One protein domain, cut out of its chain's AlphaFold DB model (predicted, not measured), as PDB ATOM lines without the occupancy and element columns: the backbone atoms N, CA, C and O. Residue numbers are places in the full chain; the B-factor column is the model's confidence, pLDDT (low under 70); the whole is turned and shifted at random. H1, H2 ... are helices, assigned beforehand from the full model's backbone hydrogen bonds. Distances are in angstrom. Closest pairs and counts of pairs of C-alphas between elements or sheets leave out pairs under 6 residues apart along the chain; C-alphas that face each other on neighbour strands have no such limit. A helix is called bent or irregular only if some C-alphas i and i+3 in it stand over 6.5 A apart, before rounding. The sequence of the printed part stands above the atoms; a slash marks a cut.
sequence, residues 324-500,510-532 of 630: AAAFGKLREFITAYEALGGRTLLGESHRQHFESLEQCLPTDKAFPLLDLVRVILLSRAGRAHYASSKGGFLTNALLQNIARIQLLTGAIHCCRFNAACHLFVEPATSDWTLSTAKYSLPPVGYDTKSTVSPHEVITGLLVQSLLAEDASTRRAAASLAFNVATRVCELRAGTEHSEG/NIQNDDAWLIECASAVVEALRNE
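This is residues 324 to 500 and 510 to 532 of the 630 residues of the protein "PPPDE putative peptidase domain-containing protein" of Syncephalis pseudoplumigaleata (UniProt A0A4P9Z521). Two staggered rows of helices lie side by side in a slab, H2, H5, H8 and H11 in one row and H3, H6 and H9 in the other, with H1 at one end of the slab and H11 at the other. The short helices H4, H7 and H10 lie at one end of the long helices, and residues 435 to 453 form a long loop between H7 and H8. H5, H6, H8, H9 and H11 make an up and down bundle, each running against the one before. The 200 printed residues have eleven named helices, H1 to H11 in chain order, and no named strand: the class is all helix. The whole is compact, with a radius of gyration of the C-alphas of 17.4 A and spans of 52 by 47 by 36 A.

H9, residues 471 to 494, touches H6, residues 410 to 422, with 472 to 483 alone; the closest C-alphas are those of Cys 421 and Leu 480, 5.3 A apart, at a shallow tilt of 15 degrees, the same way. H9 and H8, residues 454 to 466, form a helical hairpin, touching through 473 to 481 and 462 to 466 alone, closest at Leu 466 and Arg 474, C-alphas 4.7 A apart. H8 touches H11, residues 515 to 531, at Val 463 and Ala 524, closest C-alphas 5.6 A apart. H9 touches H10, residues 510 to 513, with 488 to 492 alone, closest C-alphas Arg 492 and Gln 512, 6.1 A. The hub is H5, residues 390 to 404, which touches five helices. Among them are H8, closest C-alphas Ala 403 and Val 457, 6.4 A; H2, residues 350 to 360, closest C-alphas Glu 358 and Ala 397, 6.5 A; and H7, residues 427 to 434, which H5 touches with 392 to 396 alone, closest C-alphas Gly 392 and Trp 432, 6.5 A. H4, residues 380 to 387, touches H7, closest C-alphas Ala 387 and Thr 429, 5.3 A. H3, residues 367 to 378, touches H6, closest C-alphas Arg 374 and Ala 419, 4.6 A. H1, residues 324 to 339, touches H3 with 326 to 330 alone, closest C-alphas Ala 326 and Pro 368, 4.9 A. Every O i to N i+4 pair is within hydrogen-bond range in H1, H2, H3, H4, H7, H8, H9 and H11, against 9 of 11 in H5 and 8 of 9 in H6; H10 is too short for such a pair.

From first to last C-alpha, H9 measures 34.1 A, H11 24.1 A, H1 22.6 A and H5 22.3 A. H5 is irregular, with C-alphas 391 and 394 8.7 A apart. H1 begins at C-alpha 324, (145.593, 173.054, 220.844), and H11 ends at C-alpha 531, (148.910, 209.576, 207.090).

The C-alphas of Ala 339 and Glu 499 are the two farthest apart, at 56.6 A. Residues 501 to 509 are not printed, and C-alphas 500 and 510 are 19.0 A apart across this cut. The link from H7 to H8 is long, with 19 residues. The mean pLDDT of the printed part is 70.4; 84 residues are under 70, among them 324 to 366 and 440 to 451.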
ATOM      1  N   ALA A 324     144.804 173.713 219.797       62.53
ATOM      2  CA  ALA A 324     145.593 173.054 220.844       62.53
ATOM      3  C   ALA A 324     146.442 174.035 221.679       62.53
ATOM      4  O   ALA A 324     146.505 173.921 222.902       62.53
ATOM      5  N   ALA A 325     147.049 175.035 221.035       62.94
ATOM      6  CA  ALA A 325     147.830 176.064 221.717       62.94
ATOM      7  C   ALA A 325     146.933 177.051 222.486       62.94
ATOM      8  O   ALA A 325     147.296 177.490 223.577       62.94
ATOM      9  N   ALA A 326     145.754 177.377 221.947       60.94
ATOM     10  CA  ALA A 326     144.787 178.253 222.607       60.94
ATOM     11  C   ALA A 326     144.221 177.614 223.889       60.94
ATOM     12  O   ALA A 326     144.255 178.235 224.952       60.94
ATOM     13  N   PHE A 327     143.784 176.353 223.812       65.25
ATOM     14  CA  PHE A 327     143.307 175.596 224.973       65.25
ATOM     15  C   PHE A 327     144.419 175.329 225.996       65.25
ATOM     16  O   PHE A 327     144.166 175.406 227.197       65.25
ATOM     17  N   GLY A 328     145.654 175.078 225.544       64.00
ATOM     18  CA  GLY A 328     146.816 174.932 226.427       64.00
ATOM     19  C   GLY A 328     147.041 176.168 227.303       64.00
ATOM     20  O   GLY A 328     147.057 176.057 228.528       64.00
ATOM     21  N   LYS A 329     147.102 177.355 226.687       65.25
ATOM     22  CA  LYS A 329     147.279 178.632 227.402       65.25
ATOM     23  C   LYS A 329     146.115 178.962 228.338       65.25
ATOM     24  O   LYS A 329     146.331 179.491 229.427       65.25
ATOM     25  N   LEU A 330     144.883 178.644 227.933       64.94
ATOM     26  CA  LEU A 330     143.710 178.847 228.782       64.94
ATOM     27  C   LEU A 330     143.776 177.966 230.038       64.94
ATOM     28  O   LEU A 330     143.498 178.439 231.139       64.94
ATOM     29  N   ARG A 331     144.207 176.707 229.889       67.88
ATOM     30  CA  ARG A 331     144.376 175.778 231.011       67.88
ATOM     31  C   ARG A 331     145.460 176.244 231.982       67.88
ATOM     32  O   ARG A 331     145.218 176.248 233.183       67.88
ATOM     33  N   GLU A 332     146.606 176.698 231.477       67.81
ATOM     34  CA  GLU A 332     147.678 177.276 232.305       67.81
ATOM     35  C   GLU A 332     147.192 178.474 233.131       67.81
ATOM     36  O   GLU A 332     147.534 178.598 234.308       67.81
ATOM     37  N   PHE A 333     146.365 179.340 232.538       65.50
ATOM     38  CA  PHE A 333     145.765 180.457 233.258       65.50
ATOM     39  C   PHE A 333     144.828 179.992 234.379       65.50
ATOM     40  O   PHE A 333     144.971 180.460 235.508       65.50
ATOM     41  N   ILE A 334     143.900 179.075 234.081       64.81
ATOM     42  CA  ILE A 334     142.934 178.553 235.061       64.81
ATOM     43  C   ILE A 334     143.675 177.964 236.262       64.81
ATOM     44  O   ILE A 334     143.410 178.345 237.400       64.81
ATOM     45  N   THR A 335     144.672 177.114 236.001       68.12
ATOM     46  CA  THR A 335     145.493 176.500 237.050       68.12
ATOM     47  C   THR A 335     146.239 177.549 237.881       68.12
ATOM     48  O   THR A 335     146.301 177.433 239.104       68.12
ATOM     49  N   ALA A 336     146.776 178.599 237.251       59.78
ATOM     50  CA  ALA A 336     147.458 179.680 237.962       59.78
ATOM     51  C   ALA A 336     146.503 180.530 238.824       59.78
ATOM     52  O   ALA A 336     146.885 180.957 239.911       59.78
ATOM     53  N   TYR A 337     145.272 180.774 238.365       60.25
ATOM     54  CA  TYR A 337     144.265 181.533 239.112       60.25
ATOM     55  C   TYR A 337     143.771 180.772 240.350       60.25
ATOM     56  O   TYR A 337     143.691 181.340 241.440       60.25
ATOM     57  N   GLU A 338     143.496 179.474 240.205       65.62
ATOM     58  CA  GLU A 338     143.093 178.604 241.319       65.62
ATOM     59  C   GLU A 338     144.211 178.469 242.366       65.62
ATOM     60  O   GLU A 338     143.949 178.517 243.569       65.62
ATOM     61  N   ALA A 339     145.475 178.401 241.932       59.31
ATOM     62  CA  ALA A 339     146.634 178.340 242.827       59.31
ATOM     63  C   ALA A 339     146.831 179.608 243.686       59.31
ATOM     64  O   ALA A 339     147.432 179.535 244.756       59.31
ATOM     65  N   LEU A 340     146.310 180.763 243.253       49.84
ATOM     66  CA  LEU A 340     146.379 182.038 243.983       49.84
ATOM     67  C   LEU A 340     145.239 182.221 245.005       49.84
ATOM     68  O   LEU A 340     145.069 183.311 245.552       49.84
ATOM     69  N   GLY A 341     144.451 181.174 245.276       45.97
ATOM     70  CA  GLY A 341     143.306 181.241 246.189       45.97
ATOM     71  C   GLY A 341     142.052 181.852 245.557       45.97
ATOM     72  O   GLY A 341     141.103 182.189 246.271       45.97
ATOM     73  N   GLY A 342     142.029 181.996 244.227       52.16
ATOM     74  CA  GLY A 342     140.802 182.267 243.489       52.16
ATOM     75  C   GLY A 342     139.783 181.151 243.732       52.16
ATOM     76  O   GLY A 342     140.143 179.980 243.844       52.16
ATOM     77  N   ARG A 343     138.493 181.498 243.838       55.62
ATOM     78  CA  ARG A 343     137.424 180.481 243.860       55.62
ATOM     79  C   ARG A 343     137.536 179.618 242.604       55.62
ATOM     80  O   ARG A 343     137.947 180.134 241.566       55.62
ATOM     81  N   THR A 344     137.112 178.356 242.685       51.44
ATOM     82  CA  THR A 344     136.950 177.495 241.508       51.44
ATOM     83  C   THR A 344     136.145 178.269 240.466       51.44
ATOM     84  O   THR A 344     134.971 178.574 240.684       51.44
ATOM     85  N   LEU A 345     136.793 178.644 239.360       48.59
ATOM     86  CA  LEU A 345     136.150 179.359 238.250       48.59
ATOM     87  C   LEU A 345     135.127 178.460 237.535       48.59
ATOM     88  O   LEU A 345     134.337 178.930 236.717       48.59
ATOM     89  N   LEU A 346     135.158 177.159 237.844       44.62
ATOM     90  CA  LEU A 346     134.448 176.111 237.143       44.62
ATOM     91  C   LEU A 346     133.299 175.515 237.986       44.62
ATOM     92  O   LEU A 346     133.536 174.750 238.915       44.62
ATOM     93  N   GLY A 347     132.048 175.866 237.648       45.56
ATOM     94  CA  GLY A 347     130.816 175.155 238.055       45.56
ATOM     95  C   GLY A 347     130.452 173.990 237.110       45.56
ATOM     96  O   GLY A 347     131.306 173.517 236.374       45.56
ATOM     97  N   GLU A 348     129.199 173.531 237.057       45.78
ATOM     98  CA  GLU A 348     128.807 172.373 236.211       45.78
ATOM     99  C   GLU A 348     128.529 172.711 234.725       45.78
ATOM    100  O   GLU A 348     128.323 171.803 233.925       45.78
ATOM    101  N   SER A 349     128.531 173.989 234.305       55.34
ATOM    102  CA  SER A 349     128.188 174.388 232.924       55.34
ATOM    103  C   SER A 349     129.296 175.171 232.206       55.34
ATOM    104  O   SER A 349     129.652 176.272 232.627       55.34
ATOM    105  N   HIS A 350     129.729 174.663 231.041       54.12
ATOM    106  CA  HIS A 350     130.698 175.292 230.120       54.12
ATOM    107  C   HIS A 350     130.394 176.755 229.774       54.12
ATOM    108  O   HIS A 350     131.302 177.550 229.535       54.12
ATOM    109  N   ARG A 351     129.110 177.129 229.769       54.72
ATOM    110  CA  ARG A 351     128.662 178.497 229.497       54.72
ATOM    111  C   ARG A 351     129.096 179.461 230.606       54.72
ATOM    112  O   ARG A 351     129.726 180.467 230.321       54.72
ATOM    113  N   GLN A 352     128.835 179.118 231.866       58.81
ATOM    114  CA  GLN A 352     129.200 179.953 233.021       58.81
ATOM    115  C   GLN A 352     130.724 180.074 233.189       58.81
ATOM    116  O   GLN A 352     131.220 181.089 233.684       58.81
ATOM    117  N   HIS A 353     131.473 179.059 232.741       63.41
ATOM    118  CA  HIS A 353     132.941 179.067 232.735       63.41
ATOM    119  C   HIS A 353     133.497 180.148 231.826       63.41
ATOM    120  O   HIS A 353     134.364 180.916 232.233       63.41
ATOM    121  N   PHE A 354     132.980 180.217 230.603       61.97
ATOM    122  CA  PHE A 354     133.443 181.160 229.600       61.97
ATOM    123  C   PHE A 354     133.205 182.613 230.037       61.97
ATOM    124  O   PHE A 354     134.111 183.440 229.973       61.97
ATOM    125  N   GLU A 355     132.024 182.884 230.597       63.59
ATOM    126  CA  GLU A 355     131.643 184.201 231.120       63.59
ATOM    127  C   GLU A 355     132.531 184.655 232.287       63.59
ATOM    128  O   GLU A 355     132.898 185.827 232.382       63.59
ATOM    129  N   SER A 356     132.893 183.724 233.174       65.50
ATOM    130  CA  SER A 356     133.764 184.001 234.322       65.50
ATOM    131  C   SER A 356     135.212 184.245 233.884       65.50
ATOM    132  O   SER A 356     135.890 185.117 234.426       65.50
ATOM    133  N   LEU A 357     135.686 183.514 232.870       65.81
ATOM    134  CA  LEU A 357     137.033 183.675 232.317       65.81
ATOM    135  C   LEU A 357     137.217 185.024 231.624       65.81
ATOM    136  O   LEU A 357     138.239 185.671 231.848       65.81
ATOM    137  N   GLU A 358     136.227 185.487 230.856       65.44
ATOM    138  CA  GLU A 358     136.256 186.828 230.259       65.44
ATOM    139  C   GLU A 358     136.364 187.933 231.322       65.44
ATOM    140  O   GLU A 358     136.990 188.957 231.080       65.44
ATOM    141  N   GLN A 359     135.816 187.754 232.521       65.88
ATOM    142  CA  GLN A 359     135.858 188.797 233.554       65.88
ATOM    143  C   GLN A 359     137.162 188.817 234.359       65.88
ATOM    144  O   GLN A 359     137.567 189.869 234.861       65.88
ATOM    145  N   CYS A 360     137.804 187.658 234.517       64.75
ATOM    146  CA  CYS A 360     138.900 187.475 235.467       64.75
ATOM    147  C   CYS A 360     140.292 187.413 234.822       64.75
ATOM    148  O   CYS A 360     141.284 187.408 235.554       64.75
ATOM    149  N   LEU A 361     140.399 187.356 233.489       64.38
ATOM    150  CA  LEU A 361     141.696 187.227 232.827       64.38
ATOM    151  C   LEU A 361     142.518 188.536 232.853       64.38
ATOM    152  O   LEU A 361     142.018 189.591 232.460       64.38
ATOM    153  N   PRO A 362     143.807 188.481 233.238       65.75
ATOM    154  CA  PRO A 362     144.766 189.554 233.017       65.75
ATOM    155  C   PRO A 362     144.904 189.908 231.534       65.75
ATOM    156  O   PRO A 362     144.858 189.044 230.655       65.75
ATOM    157  N   THR A 363     145.117 191.195 231.264       65.44
ATOM    158  CA  THR A 363     145.182 191.791 229.922       65.44
ATOM    159  C   THR A 363     146.241 191.140 229.021       65.44
ATOM    160  O   THR A 363     145.992 190.923 227.838       65.44
ATOM    161  N   ASP A 364     147.390 190.766 229.584       63.50
ATOM    162  CA  ASP A 364     148.516 190.085 228.924       63.50
ATOM    163  C   ASP A 364     148.230 188.615 228.577       63.50
ATOM    164  O   ASP A 364     148.893 188.029 227.719       63.50
ATOM    165  N   LYS A 365     147.206 188.020 229.196       68.25
ATOM    166  CA  LYS A 365     146.795 186.630 228.967       68.25
ATOM    167  C   LYS A 365     145.492 186.507 228.187       68.25
ATOM    168  O   LYS A 365     145.120 185.392 227.841       68.25
ATOM    169  N   ALA A 366     144.812 187.615 227.881       69.50
ATOM    170  CA  ALA A 366     143.483 187.626 227.263       69.50
ATOM    171  C   ALA A 366     143.456 187.145 225.797       69.50
ATOM    172  O   ALA A 366     142.403 186.759 225.294       69.50
ATOM    173  N   PHE A 367     144.601 187.122 225.104       73.62
ATOM    174  CA  PHE A 367     144.684 186.796 223.672       73.62
ATOM    175  C   PHE A 367     144.063 185.438 223.274       73.62
ATOM    176  O   PHE A 367     143.233 185.433 222.366       73.62
ATOM    177  N   PRO A 368     144.398 184.294 223.909       72.38
ATOM    178  CA  PRO A 368     143.829 183.000 223.533       72.38
ATOM    179  C   PRO A 368     142.313 182.973 223.707       72.38
ATOM    180  O   PRO A 368     141.618 182.345 222.915       72.38
ATOM    181  N   LEU A 369     141.802 183.687 224.714       73.25
ATOM    182  CA  LEU A 369     140.373 183.817 224.938       73.25
ATOM    183  C   LEU A 369     139.721 184.643 223.826       73.25
ATOM    184  O   LEU A 369     138.753 184.177 223.242       73.25
ATOM    185  N   LEU A 370     140.281 185.800 223.457       76.94
ATOM    186  CA  LEU A 370     139.769 186.613 222.343       76.94
ATOM    187  C   LEU A 370     139.763 185.853 221.011       76.94
ATOM    188  O   LEU A 370     138.824 185.982 220.225       76.94
ATOM    189  N   ASP A 371     140.788 185.039 220.761       75.56
ATOM    190  CA  ASP A 371     140.876 184.236 219.544       75.56
ATOM    191  C   ASP A 371     139.849 183.084 219.538       75.56
ATOM    192  O   ASP A 371     139.301 182.745 218.488       75.56
ATOM    193  N   LEU A 372     139.510 182.535 220.711       74.75
ATOM    194  CA  LEU A 372     138.407 181.579 220.880       74.75
ATOM    195  C   LEU A 372     137.032 182.249 220.744       74.75
ATOM    196  O   LEU A 372     136.178 181.717 220.036       74.75
ATOM    197  N   VAL A 373     136.823 183.421 221.354       77.44
ATOM    198  CA  VAL A 373     135.595 184.227 221.209       77.44
ATOM    199  C   VAL A 373     135.325 184.504 219.734       77.44
ATOM    200  O   VAL A 373     134.218 184.276 219.248       77.44
ATOM    201  N   ARG A 374     136.353 184.933 218.994       82.50
ATOM    202  CA  ARG A 374     136.276 185.163 217.549       82.50
ATOM    203  C   ARG A 374     135.731 183.938 216.811       82.50
ATOM    204  O   ARG A 374     134.828 184.073 215.990       82.50
ATOM    205  N   VAL A 375     136.224 182.740 217.127       75.31
ATOM    206  CA  VAL A 375     135.728 181.488 216.528       75.31
ATOM    207  C   VAL A 375     134.309 181.152 216.957       75.31
ATOM    208  O   VAL A 375     133.504 180.718 216.133       75.31
ATOM    209  N   ILE A 376     133.968 181.368 218.223       76.75
ATOM    210  CA  ILE A 376     132.608 181.155 218.724       76.75
ATOM    211  C   ILE A 376     131.629 182.033 217.937       76.75
ATOM    212  O   ILE A 376     130.607 181.528 217.465       76.75
ATOM    213  N   LEU A 377     131.973 183.299 217.699       78.62
ATOM    214  CA  LEU A 377     131.165 184.238 216.918       78.62
ATOM    215  C   LEU A 377     131.109 183.904 215.410       78.62
ATOM    216  O   LEU A 377     130.173 184.321 214.723       78.62
ATOM    217  N   LEU A 378     132.031 183.092 214.874       75.25
ATOM    218  CA  LEU A 378     131.891 182.529 213.518       75.25
ATOM    219  C   LEU A 378     130.761 181.493 213.436       75.25
ATOM    220  O   LEU A 378     130.145 181.329 212.378       75.25
ATOM    221  N   SER A 379     130.429 180.829 214.543       74.00
ATOM    222  CA  SER A 379     129.339 179.853 214.589       74.00
ATOM    223  C   SER A 379     127.976 180.517 214.818       74.00
ATOM    224  O   SER A 379     127.836 181.460 215.597       74.00
ATOM    225  N   ARG A 380     126.924 179.986 214.180       72.19
ATOM    226  CA  ARG A 380     125.544 180.465 214.390       72.19
ATOM    227  C   ARG A 380     125.099 180.314 215.848       72.19
ATOM    228  O   ARG A 380     124.440 181.201 216.380       72.19
ATOM    229  N   ALA A 381     125.477 179.209 216.491       65.31
ATOM    230  CA  ALA A 381     125.148 178.938 217.888       65.31
ATOM    231  C   ALA A 381     125.814 179.941 218.847       65.31
ATOM    232  O   ALA A 381     125.156 180.444 219.757       65.31
ATOM    233  N   GLY A 382     127.086 180.277 218.616       71.06
ATOM    234  CA  GLY A 382     127.802 181.277 219.406       71.06
ATOM    235  C   GLY A 382     127.222 182.679 219.245       71.06
ATOM    236  O   GLY A 382     126.991 183.358 220.243       71.06
ATOM    237  N   ARG A 383     126.873 183.090 218.019       75.50
ATOM    238  CA  ARG A 383     126.190 184.378 217.795       75.50
ATOM    239  C   ARG A 383     124.847 184.463 218.499       75.50
ATOM    240  O   ARG A 383     124.595 185.429 219.210       75.50
ATOM    241  N   ALA A 384     124.015 183.430 218.355       71.81
ATOM    242  CA  ALA A 384     122.726 183.362 219.036       71.81
ATOM    243  C   ALA A 384     122.892 183.441 220.561       71.81
ATOM    244  O   ALA A 384     122.092 184.077 221.243       71.81
ATOM    245  N   HIS A 385     123.959 182.845 221.099       75.12
ATOM    246  CA  HIS A 385     124.267 182.935 222.516       75.12
ATOM    247  C   HIS A 385     124.599 184.368 222.963       75.12
ATOM    248  O   HIS A 385     123.974 184.835 223.918       75.12
ATOM    249  N   TYR A 386     125.500 185.072 222.267       80.19
ATOM    250  CA  TYR A 386     125.828 186.475 222.568       80.19
ATOM    251  C   TYR A 386     124.602 187.386 222.434       80.19
ATOM    252  O   TYR A 386     124.314 188.171 223.340       80.19
ATOM    253  N   ALA A 387     123.828 187.209 221.361       77.50
ATOM    254  CA  ALA A 387     122.591 187.946 221.106       77.50
ATOM    255  C   ALA A 387     121.519 187.723 222.188       77.50
ATOM    256  O   ALA A 387     120.765 188.637 222.507       77.50
ATOM    257  N   SER A 388     121.456 186.524 222.777       75.94
ATOM    258  CA  SER A 388     120.487 186.176 223.830       75.94
ATOM    259  C   SER A 388     120.853 186.687 225.231       75.94
ATOM    260  O   SER A 388     120.079 186.492 226.171       75.94
ATOM    261  N   SER A 389     122.029 187.303 225.407       73.94
ATOM    262  CA  SER A 389     122.481 187.757 226.724       73.94
ATOM    263  C   SER A 389     121.650 188.944 227.219       73.94
ATOM    264  O   SER A 389     121.456 189.941 226.523       73.94
ATOM    265  N   LYS A 390     121.128 188.839 228.447       72.44
ATOM    266  CA  LYS A 390     120.282 189.882 229.037       72.44
ATOM    267  C   LYS A 390     121.083 191.181 229.177       72.44
ATOM    268  O   LYS A 390     122.148 191.169 229.789       72.44
ATOM    269  N   GLY A 391     120.566 192.280 228.620       69.00
ATOM    270  CA  GLY A 391     121.245 193.583 228.642       69.00
ATOM    271  C   GLY A 391     122.626 193.556 227.981       69.00
ATOM    272  O   GLY A 391     123.542 194.214 228.468       69.00
ATOM    273  N   GLY A 392     122.807 192.697 226.968       74.56
ATOM    274  CA  GLY A 392     124.051 192.554 226.212       74.56
ATOM    275  C   GLY A 392     125.278 192.231 227.062       74.56
ATOM    276  O   GLY A 392     126.387 192.611 226.699       74.56
ATOM    277  N   PHE A 393     125.098 191.548 228.196       77.44
ATOM    278  CA  PHE A 393     126.161 191.262 229.162       77.44
ATOM    279  C   PHE A 393     127.437 190.687 228.527       77.44
ATOM    280  O   PHE A 393     128.529 191.174 228.810       77.44
ATOM    281  N   LEU A 394     127.300 189.702 227.633       76.56
ATOM    282  CA  LEU A 394     128.442 189.063 226.963       76.56
ATOM    283  C   LEU A 394     129.129 190.005 225.982       76.56
ATOM    284  O   LEU A 394     130.353 190.075 225.923       76.56
ATOM    285  N   THR A 395     128.338 190.784 225.248       82.69
ATOM    286  CA  THR A 395     128.857 191.831 224.369       82.69
ATOM    287  C   THR A 395     129.638 192.868 225.176       82.69
ATOM    288  O   THR A 395     130.744 193.231 224.793       82.69
ATOM    289  N   ASN A 396     129.124 193.287 226.335       79.94
ATOM    290  CA  ASN A 396     129.788 194.251 227.213       79.94
ATOM    291  C   ASN A 396     131.089 193.691 227.802       79.94
ATOM    292  O   ASN A 396     132.095 194.399 227.833       79.94
ATOM    293  N   ALA A 397     131.091 192.429 228.241       76.75
ATOM    294  CA  ALA A 397     132.285 191.759 228.749       76.75
ATOM    295  C   ALA A 397     133.377 191.674 227.671       76.75
ATOM    296  O   ALA A 397     134.529 192.044 227.920       76.75
ATOM    297  N   LEU A 398     133.015 191.287 226.447       80.25
ATOM    298  CA  LEU A 398     133.940 191.262 225.318       80.25
ATOM    299  C   LEU A 398     134.464 192.662 224.973       80.25
ATOM    300  O   LEU A 398     135.675 192.843 224.839       80.25
ATOM    301  N   LEU A 399     133.584 193.663 224.870       80.38
ATOM    302  CA  LEU A 399     133.969 195.046 224.577       80.38
ATOM    303  C   LEU A 399     134.897 195.623 225.642       80.38
ATOM    304  O   LEU A 399     135.844 196.322 225.301       80.38
ATOM    305  N   GLN A 400     134.696 195.293 226.916       75.06
ATOM    306  CA  GLN A 400     135.626 195.694 227.967       75.06
ATOM    307  C   GLN A 400     136.976 195.009 227.856       75.06
ATOM    308  O   GLN A 400     137.998 195.678 227.987       75.06
ATOM    309  N   ASN A 401     137.010 193.701 227.607       74.44
ATOM    310  CA  ASN A 401     138.278 193.011 227.382       74.44
ATOM    311  C   ASN A 401     139.028 193.623 226.206       74.44
ATOM    312  O   ASN A 401     140.218 193.916 226.316       74.44
ATOM    313  N   ILE A 402     138.310 193.916 225.123       77.12
ATOM    314  CA  ILE A 402     138.844 194.662 223.995       77.12
ATOM    315  C   ILE A 402     139.348 196.025 224.468       77.12
ATOM    316  O   ILE A 402     140.502 196.328 224.215       77.12
ATOM    317  N   ALA A 403     138.574 196.828 225.192       74.19
ATOM    318  CA  ALA A 403     138.959 198.176 225.617       74.19
ATOM    319  C   ALA A 403     140.195 198.207 226.527       74.19
ATOM    320  O   ALA A 403     141.041 199.081 226.369       74.19
ATOM    321  N   ARG A 404     140.318 197.250 227.454       69.12
ATOM    322  CA  ARG A 404     141.361 197.213 228.497       69.12
ATOM    323  C   ARG A 404     142.748 196.894 227.963       69.12
ATOM    324  O   ARG A 404     143.739 197.221 228.607       69.12
ATOM    325  N   ILE A 405     142.842 196.290 226.784       65.06
ATOM    326  CA  ILE A 405     144.123 195.943 226.170       65.06
ATOM    327  C   ILE A 405     144.759 197.172 225.494       65.06
ATOM    328  O   ILE A 405     145.098 197.152 224.325       65.06
ATOM    329  N   GLN A 406     144.924 198.290 226.200       57.50
ATOM    330  CA  GLN A 406     145.474 199.522 225.606       57.50
ATOM    331  C   GLN A 406     146.995 199.480 225.379       57.50
ATOM    332  O   GLN A 406     147.512 200.283 224.612       57.50
ATOM    333  N   LEU A 407     147.708 198.555 226.035       51.66
ATOM    334  CA  LEU A 407     149.170 198.589 226.184       51.66
ATOM    335  C   LEU A 407     149.934 197.474 225.445       51.66
ATOM    336  O   LEU A 407     151.142 197.376 225.621       51.66
ATOM    337  N   LEU A 408     149.274 196.624 224.648       53.16
ATOM    338  CA  LEU A 408     149.901 195.419 224.079       53.16
ATOM    339  C   LEU A 408     150.014 195.485 222.553       53.16
ATOM    340  O   LEU A 408     149.022 195.736 221.890       53.16
ATOM    341  N   THR A 409     151.209 195.207 222.021       59.00
ATOM    342  CA  THR A 409     151.668 195.381 220.622       59.00
ATOM    343  C   THR A 409     150.868 194.653 219.512       59.00
ATOM    344  O   THR A 409     149.958 193.860 219.757       59.00
ATOM    345  N   GLY A 410     151.195 194.959 218.241       58.69
ATOM    346  CA  GLY A 410     150.355 194.818 217.033       58.69
ATOM    347  C   GLY A 410     149.566 193.515 216.810       58.69
ATOM    348  O   GLY A 410     148.410 193.577 216.396       58.69
ATOM    349  N   ALA A 411     150.104 192.329 217.120       58.72
ATOM    350  CA  ALA A 411     149.360 191.071 216.937       58.72
ATOM    351  C   ALA A 411     148.142 190.958 217.878       58.72
ATOM    352  O   ALA A 411     147.097 190.419 217.505       58.72
ATOM    353  N   ILE A 412     148.256 191.514 219.087       63.38
ATOM    354  CA  ILE A 412     147.182 191.533 220.083       63.38
ATOM    355  C   ILE A 412     146.136 192.592 219.709       63.38
ATOM    356  O   ILE A 412     144.939 192.330 219.843       63.38
ATOM    357  N   HIS A 413     146.556 193.735 219.148       64.69
ATOM    358  CA  HIS A 413     145.640 194.703 218.532       64.69
ATOM    359  C   HIS A 413     144.798 194.057 217.433       64.69
ATOM    360  O   HIS A 413     143.571 194.118 217.506       64.69
ATOM    361  N   CYS A 414     145.420 193.360 216.477       69.06
ATOM    362  CA  CYS A 414     144.691 192.665 215.417       69.06
ATOM    363  C   CYS A 414     143.624 191.716 215.978       69.06
ATOM    364  O   CYS A 414     142.478 191.772 215.550       69.06
ATOM    365  N   CYS A 415     143.933 190.895 216.986       72.56
ATOM    366  CA  CYS A 415     142.941 189.972 217.546       72.56
ATOM    367  C   CYS A 415     141.772 190.662 218.261       72.56
ATOM    368  O   CYS A 415     140.648 190.162 218.182       72.56
ATOM    369  N   ARG A 416     141.991 191.829 218.881       78.19
ATOM    370  CA  ARG A 416     140.910 192.655 219.451       78.19
ATOM    371  C   ARG A 416     139.950 193.140 218.372       78.19
ATOM    372  O   ARG A 416     138.742 192.953 218.500       78.19
ATOM    373  N   PHE A 417     140.488 193.720 217.299       79.06
ATOM    374  CA  PHE A 417     139.695 194.195 216.161       79.06
ATOM    375  C   PHE A 417     139.002 193.053 215.440       79.06
ATOM    376  O   PHE A 417     137.832 193.173 215.083       79.06
ATOM    377  N   ASN A 418     139.687 191.921 215.291       80.88
ATOM    378  CA  ASN A 418     139.115 190.738 214.678       80.88
ATOM    379  C   ASN A 418     137.905 190.263 215.482       80.88
ATOM    380  O   ASN A 418     136.848 190.081 214.891       80.88
ATOM    381  N   ALA A 419     138.014 190.115 216.807       82.81
ATOM    382  CA  ALA A 419     136.878 189.743 217.654       82.81
ATOM    383  C   ALA A 419     135.741 190.783 217.581       82.81
ATOM    384  O   ALA A 419     134.590 190.402 217.365       82.81
ATOM    385  N   ALA A 420     136.063 192.082 217.651       88.19
ATOM    386  CA  ALA A 420     135.090 193.172 217.534       88.19
ATOM    387  C   ALA A 420     134.310 193.126 216.210       88.19
ATOM    388  O   ALA A 420     133.093 193.280 216.201       88.19
ATOM    389  N   CYS A 421     134.988 192.851 215.090       89.06
ATOM    390  CA  CYS A 421     134.355 192.774 213.775       89.06
ATOM    391  C   CYS A 421     133.258 191.701 213.710       89.06
ATOM    392  O   CYS A 421     132.269 191.890 213.006       89.06
ATOM    393  N   HIS A 422     133.382 190.608 214.472       89.12
ATOM    394  CA  HIS A 422     132.388 189.530 214.465       89.12
ATOM    395  C   HIS A 422     131.109 189.873 215.240       89.12
ATOM    396  O   HIS A 422     130.081 189.234 215.012       89.12
ATOM    397  N   LEU A 423     131.122 190.906 216.092       89.69
ATOM    398  CA  LEU A 423     129.902 191.424 216.727       89.69
ATOM    399  C   LEU A 423     128.925 192.034 215.710       89.69
ATOM    400  O   LEU A 423     127.739 192.158 216.007       89.69
ATOM    401  N   PHE A 424     129.398 192.361 214.503       90.44
ATOM    402  CA  PHE A 424     128.598 192.954 213.432       90.44
ATOM    403  C   PHE A 424     127.899 191.927 212.533       90.44
ATOM    404  O   PHE A 424     127.227 192.312 211.583       90.44
ATOM    405  N   VAL A 425     128.030 190.626 212.817       87.44
ATOM    406  CA  VAL A 425     127.367 189.576 212.024       87.44
ATOM    407  C   VAL A 425     125.881 189.458 212.353       87.44
ATOM    408  O   VAL A 425     125.075 189.243 211.453       87.44
ATOM    409  N   GLU A 426     125.517 189.548 213.633       85.44
ATOM    410  CA  GLU A 426     124.130 189.410 214.080       85.44
ATOM    411  C   GLU A 426     123.548 190.796 214.403       85.44
ATOM    412  O   GLU A 426     124.159 191.534 215.185       85.44
ATOM    413  N   PRO A 427     122.364 191.161 213.872       85.31
ATOM    414  CA  PRO A 427     121.739 192.458 214.131       85.31
ATOM    415  C   PRO A 427     121.675 192.808 215.620       85.31
ATOM    416  O   PRO A 427     122.148 193.866 216.017       85.31
ATOM    417  N   ALA A 428     121.226 191.871 216.460       82.94
ATOM    418  CA  ALA A 428     121.091 192.078 217.901       82.94
ATOM    419  C   ALA A 428     122.413 192.449 218.601       82.94
ATOM    420  O   ALA A 428     122.432 193.338 219.449       82.94
ATOM    421  N   THR A 429     123.528 191.798 218.248       84.56
ATOM    422  CA  THR A 429     124.836 192.129 218.837       84.56
ATOM    423  C   THR A 429     125.394 193.422 218.265       84.56
ATOM    424  O   THR A 429     125.992 194.195 219.009       84.56
ATOM    425  N   SER A 430     125.177 193.685 216.976       88.06
ATOM    426  CA  SER A 430     125.653 194.899 216.311       88.06
ATOM    427  C   SER A 430     124.932 196.155 216.813       88.06
ATOM    428  O   SER A 430     125.576 197.149 217.132       88.06
ATOM    429  N   ASP A 431     123.614 196.073 217.006       85.75
ATOM    430  CA  ASP A 431     122.785 197.162 217.522       85.75
ATOM    431  C   ASP A 431     123.137 197.459 218.970       85.75
ATOM    432  O   ASP A 431     123.305 198.616 219.349       85.75
ATOM    433  N   TRP A 432     123.341 196.407 219.768       85.38
ATOM    434  CA  TRP A 432     123.819 196.560 221.134       85.38
ATOM    435  C   TRP A 432     125.219 197.179 221.194       85.38
ATOM    436  O   TRP A 432     125.460 198.072 222.002       85.38
ATOM    437  N   THR A 433     126.135 196.741 220.327       87.25
ATOM    438  CA  THR A 433     127.517 197.255 220.258       87.25
ATOM    439  C   THR A 433     127.552 198.746 219.947       87.25
ATOM    440  O   THR A 433     128.437 199.453 220.419       87.25
ATOM    441  N   LEU A 434     126.578 199.227 219.177       86.62
ATOM    442  CA  LEU A 434     126.431 200.645 218.894       86.62
ATOM    443  C   LEU A 434     125.601 201.373 219.963       86.62
ATOM    444  O   LEU A 434     125.659 202.589 220.016       86.62
ATOM    445  N   SER A 435     124.832 200.689 220.816       82.31
ATOM    446  CA  SER A 435     123.895 201.333 221.749       82.31
ATOM    447  C   SER A 435     124.548 202.362 222.679       82.31
ATOM    448  O   SER A 435     125.675 202.197 223.153       82.31
ATOM    449  N   THR A 436     123.791 203.412 223.000       81.62
ATOM    450  CA  THR A 436     124.150 204.407 224.021       81.62
ATOM    451  C   THR A 436     123.720 203.957 225.422       81.62
ATOM    452  O   THR A 436     123.842 204.720 226.382       81.62
ATOM    453  N   ALA A 437     123.211 202.722 225.549       78.50
ATOM    454  CA  ALA A 437     122.823 202.098 226.805       78.50
ATOM    455  C   ALA A 437     124.007 202.109 227.774       78.50
ATOM    456  O   ALA A 437     125.038 201.476 227.535       78.50
ATOM    457  N   LYS A 438     123.870 202.824 228.890       78.25
ATOM    458  CA  LYS A 438     124.899 202.818 229.927       78.25
ATOM    459  C   LYS A 438     124.805 201.527 230.717       78.25
ATOM    460  O   LYS A 438     123.768 201.239 231.311       78.25
ATOM    461  N   TYR A 439     125.908 200.798 230.801       70.31
ATOM    462  CA  TYR A 439     126.003 199.632 231.666       70.31
ATOM    463  C   TYR A 439     127.039 199.854 232.772       70.31
ATOM    464  O   TYR A 439     128.037 200.561 232.616       70.31
ATOM    465  N   SER A 440     126.787 199.234 233.924       62.84
ATOM    466  CA  SER A 440     127.755 199.092 235.009       62.84
ATOM    467  C   SER A 440     128.330 197.684 234.959       62.84
ATOM    468  O   SER A 440     127.563 196.720 234.994       62.84
ATOM    469  N   LEU A 441     129.652 197.547 234.914       56.06
ATOM    470  CA  LEU A 441     130.308 196.249 235.069       56.06
ATOM    471  C   LEU A 441     131.045 196.158 236.416       56.06
ATOM    472  O   LEU A 441     131.310 197.191 237.038       56.06
ATOM    473  N   PRO A 442     131.317 194.932 236.907       50.22
ATOM    474  CA  PRO A 442     132.009 194.715 238.169       50.22
ATOM    475  C   PRO A 442     133.367 195.428 238.181       50.22
ATOM    476  O   PRO A 442     134.048 195.466 237.154       50.22
ATOM    477  N   PRO A 443     133.790 195.983 239.326       46.38
ATOM    478  CA  PRO A 443     135.037 196.716 239.404       46.38
ATOM    479  C   PRO A 443     136.208 195.761 239.214       46.38
ATOM    480  O   PRO A 443     136.483 194.918 240.068       46.38
ATOM    481  N   VAL A 444     136.937 195.923 238.117       47.72
ATOM    482  CA  VAL A 444     138.226 195.263 237.941       47.72
ATOM    483  C   VAL A 444     139.285 196.354 237.833       47.72
ATOM    484  O   VAL A 444     139.519 196.891 236.760       47.72
ATOM    485  N   GLY A 445     139.903 196.674 238.974       45.69
ATOM    486  CA  GLY A 445     141.099 197.514 239.087       45.69
ATOM    487  C   GLY A 445     140.954 198.939 238.544       45.69
ATOM    488  O   GLY A 445     141.137 199.163 237.357       45.69
ATOM    489  N   TYR A 446     140.748 199.894 239.457       35.22
ATOM    490  CA  TYR A 446     140.777 201.349 239.238       35.22
ATOM    491  C   TYR A 446     139.594 201.948 238.459       35.22
ATOM    492  O   TYR A 446     139.737 202.397 237.333       35.22
ATOM    493  N   ASP A 447     138.433 201.963 239.122       39.34
ATOM    494  CA  ASP A 447     137.485 203.089 239.279       39.34
ATOM    495  C   ASP A 447     136.050 202.535 239.392       39.34
ATOM    496  O   ASP A 447     135.571 201.784 238.547       39.34
ATOM    497  N   THR A 448     135.377 202.809 240.509       42.91
ATOM    498  CA  THR A 448     134.163 202.096 240.954       42.91
ATOM    499  C   THR A 448     132.864 202.855 240.660       42.91
ATOM    500  O   THR A 448     131.817 202.496 241.205       42.91
ATOM    501  N   LYS A 449     132.893 203.911 239.830       47.03
ATOM    502  CA  LYS A 449     131.722 204.788 239.602       47.03
ATOM    503  C   LYS A 449     131.425 205.196 238.154       47.03
ATOM    504  O   LYS A 449     130.397 205.833 237.934       47.03
ATOM    505  N   SER A 450     132.254 204.852 237.171       57.88
ATOM    506  CA  SER A 450     132.015 205.237 235.774       57.88
ATOM    507  C   SER A 450     131.124 204.219 235.058       57.88
ATOM    508  O   SER A 450     131.526 203.074 234.847       57.88
ATOM    509  N   THR A 451     129.919 204.629 234.666       68.94
ATOM    510  CA  THR A 451     129.130 203.907 233.662       68.94
ATOM    511  C   THR A 451     129.615 204.305 232.271       68.94
ATOM    512  O   THR A 451     129.874 205.482 232.027       68.94
ATOM    513  N   VAL A 452     129.753 203.328 231.375       75.88
ATOM    514  CA  VAL A 452     130.163 203.537 229.979       75.88
ATOM    515  C   VAL A 452     129.146 202.866 229.063       75.88
ATOM    516  O   VAL A 452     128.503 201.886 229.454       75.88
ATOM    517  N   SER A 453     128.968 203.411 227.871       81.50
ATOM    518  CA  SER A 453     128.170 202.799 226.812       81.50
ATOM    519  C   SER A 453     129.044 201.964 225.862       81.50
ATOM    520  O   SER A 453     130.215 202.299 225.651       81.50
ATOM    521  N   PRO A 454     128.504 200.897 225.242       82.75
ATOM    522  CA  PRO A 454     129.182 200.158 224.173       82.75
ATOM    523  C   PRO A 454     129.682 201.081 223.053       82.75
ATOM    524  O   PRO A 454     130.807 200.934 222.569       82.75
ATOM    525  N   HIS A 455     128.873 202.092 222.732       82.81
ATOM    526  CA  HIS A 455     129.187 203.167 221.804       82.81
ATOM    527  C   HIS A 455     130.494 203.903 222.137       82.81
ATOM    528  O   HIS A 455     131.397 203.982 221.302       82.81
ATOM    529  N   GLU A 456     130.641 204.408 223.366       81.50
ATOM    530  CA  GLU A 456     131.848 205.118 223.816       81.50
ATOM    531  C   GLU A 456     133.089 204.215 223.757       81.50
ATOM    532  O   GLU A 456     134.169 204.660 223.360       81.50
ATOM    533  N   VAL A 457     132.932 202.927 224.085       83.31
ATOM    534  CA  VAL A 457     134.022 201.944 224.022       83.31
ATOM    535  C   VAL A 457     134.515 201.746 222.586       83.31
ATOM    536  O   VAL A 457     135.723 201.806 222.337       83.31
ATOM    537  N   ILE A 458     133.602 201.533 221.636       84.62
ATOM    538  CA  ILE A 458     133.945 201.375 220.215       84.62
ATOM    539  C   ILE A 458     134.556 202.656 219.647       84.62
ATOM    540  O   ILE A 458     135.518 202.579 218.887       84.62
ATOM    541  N   THR A 459     134.049 203.821 220.049       82.06
ATOM    542  CA  THR A 459     134.569 205.127 219.615       82.06
ATOM    543  C   THR A 459     136.018 205.309 220.034       82.06
ATOM    544  O   THR A 459     136.884 205.538 219.188       82.06
ATOM    545  N   GLY A 460     136.301 205.126 221.328       80.31
ATOM    546  CA  GLY A 460     137.659 205.224 221.854       80.31
ATOM    547  C   GLY A 460     138.601 204.235 221.173       80.31
ATOM    548  O   GLY A 460     139.710 204.602 220.789       80.31
ATOM    549  N   LEU A 461     138.137 203.002 220.942       79.62
ATOM    550  CA  LEU A 461     138.911 201.979 220.248       79.62
ATOM    551  C   LEU A 461     139.233 202.376 218.797       79.62
ATOM    552  O   LEU A 461     140.382 202.243 218.376       79.62
ATOM    553  N   LEU A 462     138.239 202.853 218.040       84.00
ATOM    554  CA  LEU A 462     138.390 203.226 216.633       84.00
ATOM    555  C   LEU A 462     139.290 204.445 216.458       84.00
ATOM    556  O   LEU A 462     140.258 204.364 215.706       84.00
ATOM    557  N   VAL A 463     139.013 205.547 217.157       83.62
ATOM    558  CA  VAL A 463     139.757 206.806 216.989       83.62
ATOM    559  C   VAL A 463     141.228 206.617 217.355       83.62
ATOM    560  O   VAL A 463     142.104 206.990 216.577       83.62
ATOM    561  N   GLN A 464     141.516 205.970 218.488       81.69
ATOM    562  CA  GLN A 464     142.898 205.721 218.913       81.69
ATOM    563  C   GLN A 464     143.656 204.821 217.931       81.69
ATOM    564  O   GLN A 464     144.847 205.016 217.707       81.69
ATOM    565  N   SER A 465     142.975 203.840 217.335       82.00
ATOM    566  CA  SER A 465     143.642 202.786 216.560       82.00
ATOM    567  C   SER A 465     143.722 203.081 215.066       82.00
ATOM    568  O   SER A 465     144.653 202.631 214.407       82.00
ATOM    569  N   LEU A 466     142.799 203.880 214.525       83.31
ATOM    570  CA  LEU A 466     142.925 204.449 213.179       83.31
ATOM    571  C   LEU A 466     144.108 205.420 213.093       83.31
ATOM    572  O   LEU A 466     144.743 205.520 212.049       83.31
ATOM    573  N   LEU A 467     144.435 206.086 214.201       82.81
ATOM    574  CA  LEU A 467     145.563 207.011 214.312       82.81
ATOM    575  C   LEU A 467     146.837 206.345 214.864       82.81
ATOM    576  O   LEU A 467     147.794 207.041 215.199       82.81
ATOM    577  N   ALA A 468     146.863 205.012 214.968       78.94
ATOM    578  CA  ALA A 468     148.028 204.278 215.447       78.94
ATOM    579  C   ALA A 468     149.222 204.410 214.487       78.94
ATOM    580  O   ALA A 468     149.062 204.458 213.264       78.94
ATOM    581  N   GLU A 469     150.436 204.399 215.038       75.19
ATOM    582  CA  GLU A 469     151.675 204.469 214.251       75.19
ATOM    583  C   GLU A 469     151.879 203.220 213.374       75.19
ATOM    584  O   GLU A 469     152.402 203.318 212.261       75.19
ATOM    585  N   ASP A 470     151.416 202.048 213.823       72.56
ATOM    586  CA  ASP A 470     151.601 200.788 213.108       72.56
ATOM    587  C   ASP A 470     150.472 200.485 212.101       72.56
ATOM    588  O   ASP A 470     149.276 200.528 212.404       72.56
ATOM    589  N   ALA A 471     150.862 200.118 210.877       73.81
ATOM    590  CA  ALA A 471     149.931 199.864 209.776       73.81
ATOM    591  C   ALA A 471     149.038 198.627 209.996       73.81
ATOM    592  O   ALA A 471     147.964 198.516 209.402       73.81
ATOM    593  N   SER A 472     149.465 197.659 210.815       72.12
ATOM    594  CA  SER A 472     148.646 196.490 211.163       72.12
ATOM    595  C   SER A 472     147.417 196.878 211.983       72.12
ATOM    596  O   SER A 472     146.303 196.490 211.627       72.12
ATOM    597  N   THR A 473     147.605 197.685 213.025       76.31
ATOM    598  CA  THR A 473     146.529 198.197 213.874       76.31
ATOM    599  C   THR A 473     145.590 199.085 213.072       76.31
ATOM    600  O   THR A 473     144.379 198.880 213.145       76.31
ATOM    601  N   ARG A 474     146.118 199.987 212.229       80.25
ATOM    602  CA  ARG A 474     145.278 200.827 211.355       80.25
ATOM    603  C   ARG A 474     144.423 200.001 210.399       80.25
ATOM    604  O   ARG A 474     143.225 200.250 210.291       80.25
ATOM    605  N   ARG A 475     144.993 198.977 209.749       77.75
ATOM    606  CA  ARG A 475     144.238 198.069 208.861       77.75
ATOM    607  C   ARG A 475     143.139 197.314 209.605       77.75
ATOM    608  O   ARG A 475     142.020 197.222 209.108       77.75
ATOM    609  N   ALA A 476     143.434 196.796 210.794       77.88
ATOM    610  CA  ALA A 476     142.448 196.080 211.595       77.88
ATOM    611  C   ALA A 476     141.329 197.017 212.100       77.88
ATOM    612  O   ALA A 476     140.149 196.659 212.054       77.88
ATOM    613  N   ALA A 477     141.680 198.243 212.497       84.44
ATOM    614  CA  ALA A 477     140.730 199.287 212.868       84.44
ATOM    615  C   ALA A 477     139.864 199.737 211.680       84.44
ATOM    616  O   ALA A 477     138.664 199.942 211.851       84.44
ATOM    617  N   ALA A 478     140.426 199.817 210.469       85.94
ATOM    618  CA  ALA A 478     139.683 200.141 209.252       85.94
ATOM    619  C   ALA A 478     138.600 199.094 208.932       85.94
ATOM    620  O   ALA A 478     137.489 199.464 208.553       85.94
ATOM    621  N   SER A 479     138.877 197.803 209.154       87.25
ATOM    622  CA  SER A 479     137.868 196.741 209.011       87.25
ATOM    623  C   SER A 479     136.695 196.920 209.975       87.25
ATOM    624  O   SER A 479     135.537 196.788 209.580       87.25
ATOM    625  N   LEU A 480     136.976 197.278 211.232       87.31
ATOM    626  CA  LEU A 480     135.931 197.566 212.212       87.31
ATOM    627  C   LEU A 480     135.156 198.840 211.847       87.31
ATOM    628  O   LEU A 480     133.929 198.841 211.914       87.31
ATOM    629  N   ALA A 481     135.851 199.895 211.410       88.25
ATOM    630  CA  ALA A 481     135.236 201.145 210.965       88.25
ATOM    631  C   ALA A 481     134.282 200.916 209.785       88.25
ATOM    632  O   ALA A 481     133.200 201.498 209.746       88.25
ATOM    633  N   PHE A 482     134.638 200.027 208.854       86.81
ATOM    634  CA  PHE A 482     133.752 199.633 207.763       86.81
ATOM    635  C   PHE A 482     132.493 198.912 208.252       86.81
ATOM    636  O   PHE A 482     131.392 199.246 207.808       86.81
ATOM    637  N   ASN A 483     132.627 197.958 209.178       89.62
ATOM    638  CA  ASN A 483     131.476 197.247 209.742       89.62
ATOM    639  C   ASN A 483     130.538 198.207 210.483       89.62
ATOM    640  O   ASN A 483     129.321 198.136 210.307       89.62
ATOM    641  N   VAL A 484     131.103 199.150 211.244       87.69
ATOM    642  CA  VAL A 484     130.356 200.225 211.908       87.69
ATOM    643  C   VAL A 484     129.628 201.094 210.886       87.69
ATOM    644  O   VAL A 484     128.413 201.259 210.986       87.69
ATOM    645  N   ALA A 485     130.333 201.610 209.876       84.25
ATOM    646  CA  ALA A 485     129.749 202.474 208.852       84.25
ATOM    647  C   ALA A 485     128.611 201.779 208.094       84.25
ATOM    648  O   ALA A 485     127.558 202.374 207.860       84.25
ATOM    649  N   THR A 486     128.799 200.503 207.760       82.75
ATOM    650  CA  THR A 486     127.795 199.717 207.045       82.75
ATOM    651  C   THR A 486     126.568 199.463 207.911       82.75
ATOM    652  O   THR A 486     125.452 199.699 207.453       82.75
ATOM    653  N   ARG A 487     126.746 199.106 209.193       84.69
ATOM    654  CA  ARG A 487     125.611 198.920 210.103       84.69
ATOM    655  C   ARG A 487     124.852 200.219 210.360       84.69
ATOM    656  O   ARG A 487     123.627 200.215 210.362       84.69
ATOM    657  N   VAL A 488     125.552 201.341 210.528       80.62
ATOM    658  CA  VAL A 488     124.914 202.664 210.653       80.62
ATOM    659  C   VAL A 488     124.119 203.003 209.391       80.62
ATOM    660  O   VAL A 488     122.998 203.501 209.493       80.62
ATOM    661  N   CYS A 489     124.663 202.709 208.207       76.12
ATOM    662  CA  CYS A 489     123.960 202.895 206.940       76.12
ATOM    663  C   CYS A 489     122.690 202.032 206.863       76.12
ATOM    664  O   CYS A 489     121.630 202.544 206.510       76.12
ATOM    665  N   GLU A 490     122.764 200.754 207.242       75.38
ATOM    666  CA  GLU A 490     121.605 199.853 207.310       75.38
ATOM    667  C   GLU A 490     120.552 200.331 208.309       75.38
ATOM    668  O   GLU A 490     119.367 200.323 208.000       75.38
ATOM    669  N   LEU A 491     120.962 200.776 209.499       73.62
ATOM    670  CA  LEU A 491     120.058 201.295 210.525       73.62
ATOM    671  C   LEU A 491     119.331 202.562 210.056       73.62
ATOM    672  O   LEU A 491     118.139 202.729 210.327       73.62
ATOM    673  N   ARG A 492     120.023 203.421 209.302       68.94
ATOM    674  CA  ARG A 492     119.435 204.602 208.656       68.94
ATOM    675  C   ARG A 492     118.492 204.225 207.508       68.94
ATOM    676  O   ARG A 492     117.455 204.853 207.365       68.94
ATOM    677  N   ALA A 493     118.791 203.171 206.749       63.69
ATOM    678  CA  ALA A 493     117.924 202.666 205.676       63.69
ATOM    679  C   ALA A 493     116.747 201.796 206.181       63.69
ATOM    680  O   ALA A 493     115.732 201.649 205.503       63.69
ATOM    681  N   GLY A 494     116.861 201.186 207.362       53.16
ATOM    682  CA  GLY A 494     115.856 200.297 207.955       53.16
ATOM    683  C   GLY A 494     114.806 201.021 208.801       53.16
ATOM    684  O   GLY A 494     113.647 200.600 208.829       53.16
ATOM    685  N   THR A 495     115.154 202.151 209.425       48.12
ATOM    686  CA  THR A 495     114.165 203.072 210.029       48.12
ATOM    687  C   THR A 495     113.285 203.769 209.000       48.12
ATOM    688  O   THR A 495     112.226 204.290 209.332       48.12
ATOM    689  N   GLU A 496     113.677 203.682 207.737       40.75
ATOM    690  CA  GLU A 496     112.879 204.064 206.587       40.75
ATOM    691  C   GLU A 496     111.840 202.976 206.193       40.75
ATOM    692  O   GLU A 496     110.899 203.270 205.460       40.75
ATOM    693  N   HIS A 497     111.948 201.727 206.684       36.41
ATOM    694  CA  HIS A 497     111.101 200.585 206.269       36.41
ATOM    695  C   HIS A 497     110.257 199.930 207.386       36.41
ATOM    696  O   HIS A 497     109.419 199.084 207.082       36.41
ATOM    697  N   SER A 498     110.448 200.272 208.666       29.91
ATOM    698  CA  SER A 498     109.714 199.631 209.774       29.91
ATOM    699  C   SER A 498     108.553 200.486 210.289       29.91
ATOM    700  O   SER A 498     108.685 201.198 211.281       29.91
ATOM    701  N   GLU A 499     107.384 200.350 209.664       36.22
ATOM    702  CA  GLU A 499     106.094 200.656 210.291       36.22
ATOM    703  C   GLU A 499     105.388 199.352 210.686       36.22
ATOM    704  O   GLU A 499     105.134 198.492 209.846       36.22
ATOM    705  N   GLY A 500     105.048 199.202 211.973       31.47
ATOM    706  CA  GLY A 500     104.051 198.220 212.431       31.47
ATOM    707  C   GLY A 500     104.505 197.139 213.420       31.47
ATOM    708  O   GLY A 500     103.667 196.371 213.885       31.47
ATOM    709  N   ASN A 510     119.906 205.239 219.899       53.69
ATOM    710  CA  ASN A 510     119.746 206.525 219.198       53.69
ATOM    711  C   ASN A 510     120.996 206.979 218.394       53.69
ATOM    712  O   ASN A 510     121.164 208.166 218.128       53.69
ATOM    713  N   ILE A 511     121.863 206.047 217.970       51.97
ATOM    714  CA  ILE A 511     123.098 206.323 217.196       51.97
ATOM    715  C   ILE A 511     122.803 206.970 215.848       51.97
ATOM    716  O   ILE A 511     123.593 207.746 215.322       51.97
ATOM    717  N   GLN A 512     121.648 206.652 215.259       52.59
ATOM    718  CA  GLN A 512     121.286 207.108 213.916       52.59
ATOM    719  C   GLN A 512     121.262 208.640 213.794       52.59
ATOM    720  O   GLN A 512     121.433 209.148 212.683       52.59
ATOM    721  N   ASN A 513     121.102 209.345 214.920       52.41
ATOM    722  CA  ASN A 513     121.026 210.801 215.024       52.41
ATOM    723  C   ASN A 513     122.267 211.445 215.671       52.41
ATOM    724  O   ASN A 513     122.278 212.663 215.850       52.41
ATOM    725  N   ASP A 514     123.297 210.670 216.028       68.56
ATOM    726  CA  ASP A 514     124.535 211.213 216.598       68.56
ATOM    727  C   ASP A 514     125.512 211.619 215.483       68.56
ATOM    728  O   ASP A 514     126.524 210.973 215.200       68.56
ATOM    729  N   ASP A 515     125.165 212.702 214.787       68.50
ATOM    730  CA  ASP A 515     126.000 213.245 213.712       68.50
ATOM    731  C   ASP A 515     127.360 213.737 214.237       68.50
ATOM    732  O   ASP A 515     128.342 213.712 213.495       68.50
ATOM    733  N   ALA A 516     127.449 214.134 215.512       71.06
ATOM    734  CA  ALA A 516     128.708 214.535 216.134       71.06
ATOM    735  C   ALA A 516     129.674 213.348 216.237       71.06
ATOM    736  O   ALA A 516     130.834 213.461 215.832       71.06
ATOM    737  N   TRP A 517     129.179 212.195 216.687       78.62
ATOM    738  CA  TRP A 517     129.954 210.960 216.733       78.62
ATOM    739  C   TRP A 517     130.420 210.493 215.350       78.62
ATOM    740  O   TRP A 517     131.578 210.109 215.159       78.62
ATOM    741  N   LEU A 518     129.546 210.569 214.344       74.56
ATOM    742  CA  LEU A 518     129.923 210.206 212.977       74.56
ATOM    743  C   LEU A 518     130.989 211.134 212.404       74.56
ATOM    744  O   LEU A 518     131.879 210.663 211.696       74.56
ATOM    745  N   ILE A 519     130.924 212.429 212.714       79.06
ATOM    746  CA  ILE A 519     131.962 213.390 212.331       79.06
ATOM    747  C   ILE A 519     133.288 213.040 213.007       79.06
ATOM    748  O   ILE A 519     134.324 213.089 212.343       79.06
ATOM    749  N   GLU A 520     133.279 212.653 214.282       81.75
ATOM    750  CA  GLU A 520     134.481 212.218 215.000       81.75
ATOM    751  C   GLU A 520     135.117 210.990 214.329       81.75
ATOM    752  O   GLU A 520     136.291 211.025 213.942       81.75
ATOM    753  N   CYS A 521     134.328 209.939 214.086       79.06
ATOM    754  CA  CYS A 521     134.799 208.723 213.421       79.06
ATOM    755  C   CYS A 521     135.280 208.997 211.987       79.06
ATOM    756  O   CYS A 521     136.343 208.521 211.584       79.06
ATOM    757  N   ALA A 522     134.536 209.790 211.212       80.31
ATOM    758  CA  ALA A 522     134.908 210.152 209.847       80.31
ATOM    759  C   ALA A 522     136.196 210.985 209.803       80.31
ATOM    760  O   ALA A 522     137.035 210.766 208.931       80.31
ATOM    761  N   SER A 523     136.388 211.898 210.759       82.06
ATOM    762  CA  SER A 523     137.612 212.699 210.865       82.06
ATOM    763  C   SER A 523     138.825 211.817 211.159       82.06
ATOM    764  O   SER A 523     139.860 211.981 210.513       82.06
ATOM    765  N   ALA A 524     138.683 210.832 212.055       79.31
ATOM    766  CA  ALA A 524     139.736 209.854 212.329       79.31
ATOM    767  C   ALA A 524     140.088 209.018 211.088       79.31
ATOM    768  O   ALA A 524     141.264 208.812 210.804       79.31
ATOM    769  N   VAL A 525     139.090 208.590 210.305       82.50
ATOM    770  CA  VAL A 525     139.319 207.875 209.034       82.50
ATOM    771  C   VAL A 525     140.041 208.760 208.014       82.50
ATOM    772  O   VAL A 525     140.984 208.304 207.373       82.50
ATOM    773  N   VAL A 526     139.632 210.021 207.853       82.31
ATOM    774  CA  VAL A 526     140.269 210.958 206.910       82.31
ATOM    775  C   VAL A 526     141.723 211.227 207.293       82.31
ATOM    776  O   VAL A 526     142.592 211.222 206.421       82.31
ATOM    777  N   GLU A 527     142.001 211.430 208.578       81.00
ATOM    778  CA  GLU A 527     143.363 211.651 209.065       81.00
ATOM    779  C   GLU A 527     144.223 210.384 208.934       81.00
ATOM    780  O   GLU A 527     145.358 210.463 208.468       81.00
ATOM    781  N   ALA A 528     143.667 209.201 209.224       78.38
ATOM    782  CA  ALA A 528     144.343 207.929 208.975       78.38
ATOM    783  C   ALA A 528     144.729 207.774 207.494       78.38
ATOM    784  O   ALA A 528     145.877 207.473 207.184       78.38
ATOM    785  N   LEU A 529     143.804 208.067 206.571       74.75
ATOM    786  CA  LEU A 529     144.055 208.031 205.123       74.75
ATOM    787  C   LEU A 529     145.087 209.065 204.660       74.75
ATOM    788  O   LEU A 529     145.798 208.828 203.687       74.75
ATOM    789  N   ARG A 530     145.154 210.225 205.317       74.56
ATOM    790  CA  ARG A 530     146.152 211.259 205.026       74.56
ATOM    791  C   ARG A 530     147.557 210.825 205.446       74.56
ATOM    792  O   ARG A 530     148.521 211.187 204.774       74.56
ATOM    793  N   ASN A 531     147.651 210.076 206.542       70.19
ATOM    794  CA  ASN A 531     148.910 209.576 207.090       70.19
ATOM    795  C   ASN A 531     149.460 208.360 206.328       70.19
ATOM    796  O   ASN A 531     150.653 208.075 206.426       70.19
ATOM    797  N   GLU A 532     148.641 207.694 205.510       67.44
ATOM    798  CA  GLU A 532     149.118 206.735 204.508       67.44
ATOM    799  C   GLU A 532     149.791 207.500 203.340       67.44
ATOM    800  O   GLU A 532     149.141 208.069 202.467       67.44
TER     801      GLU A 532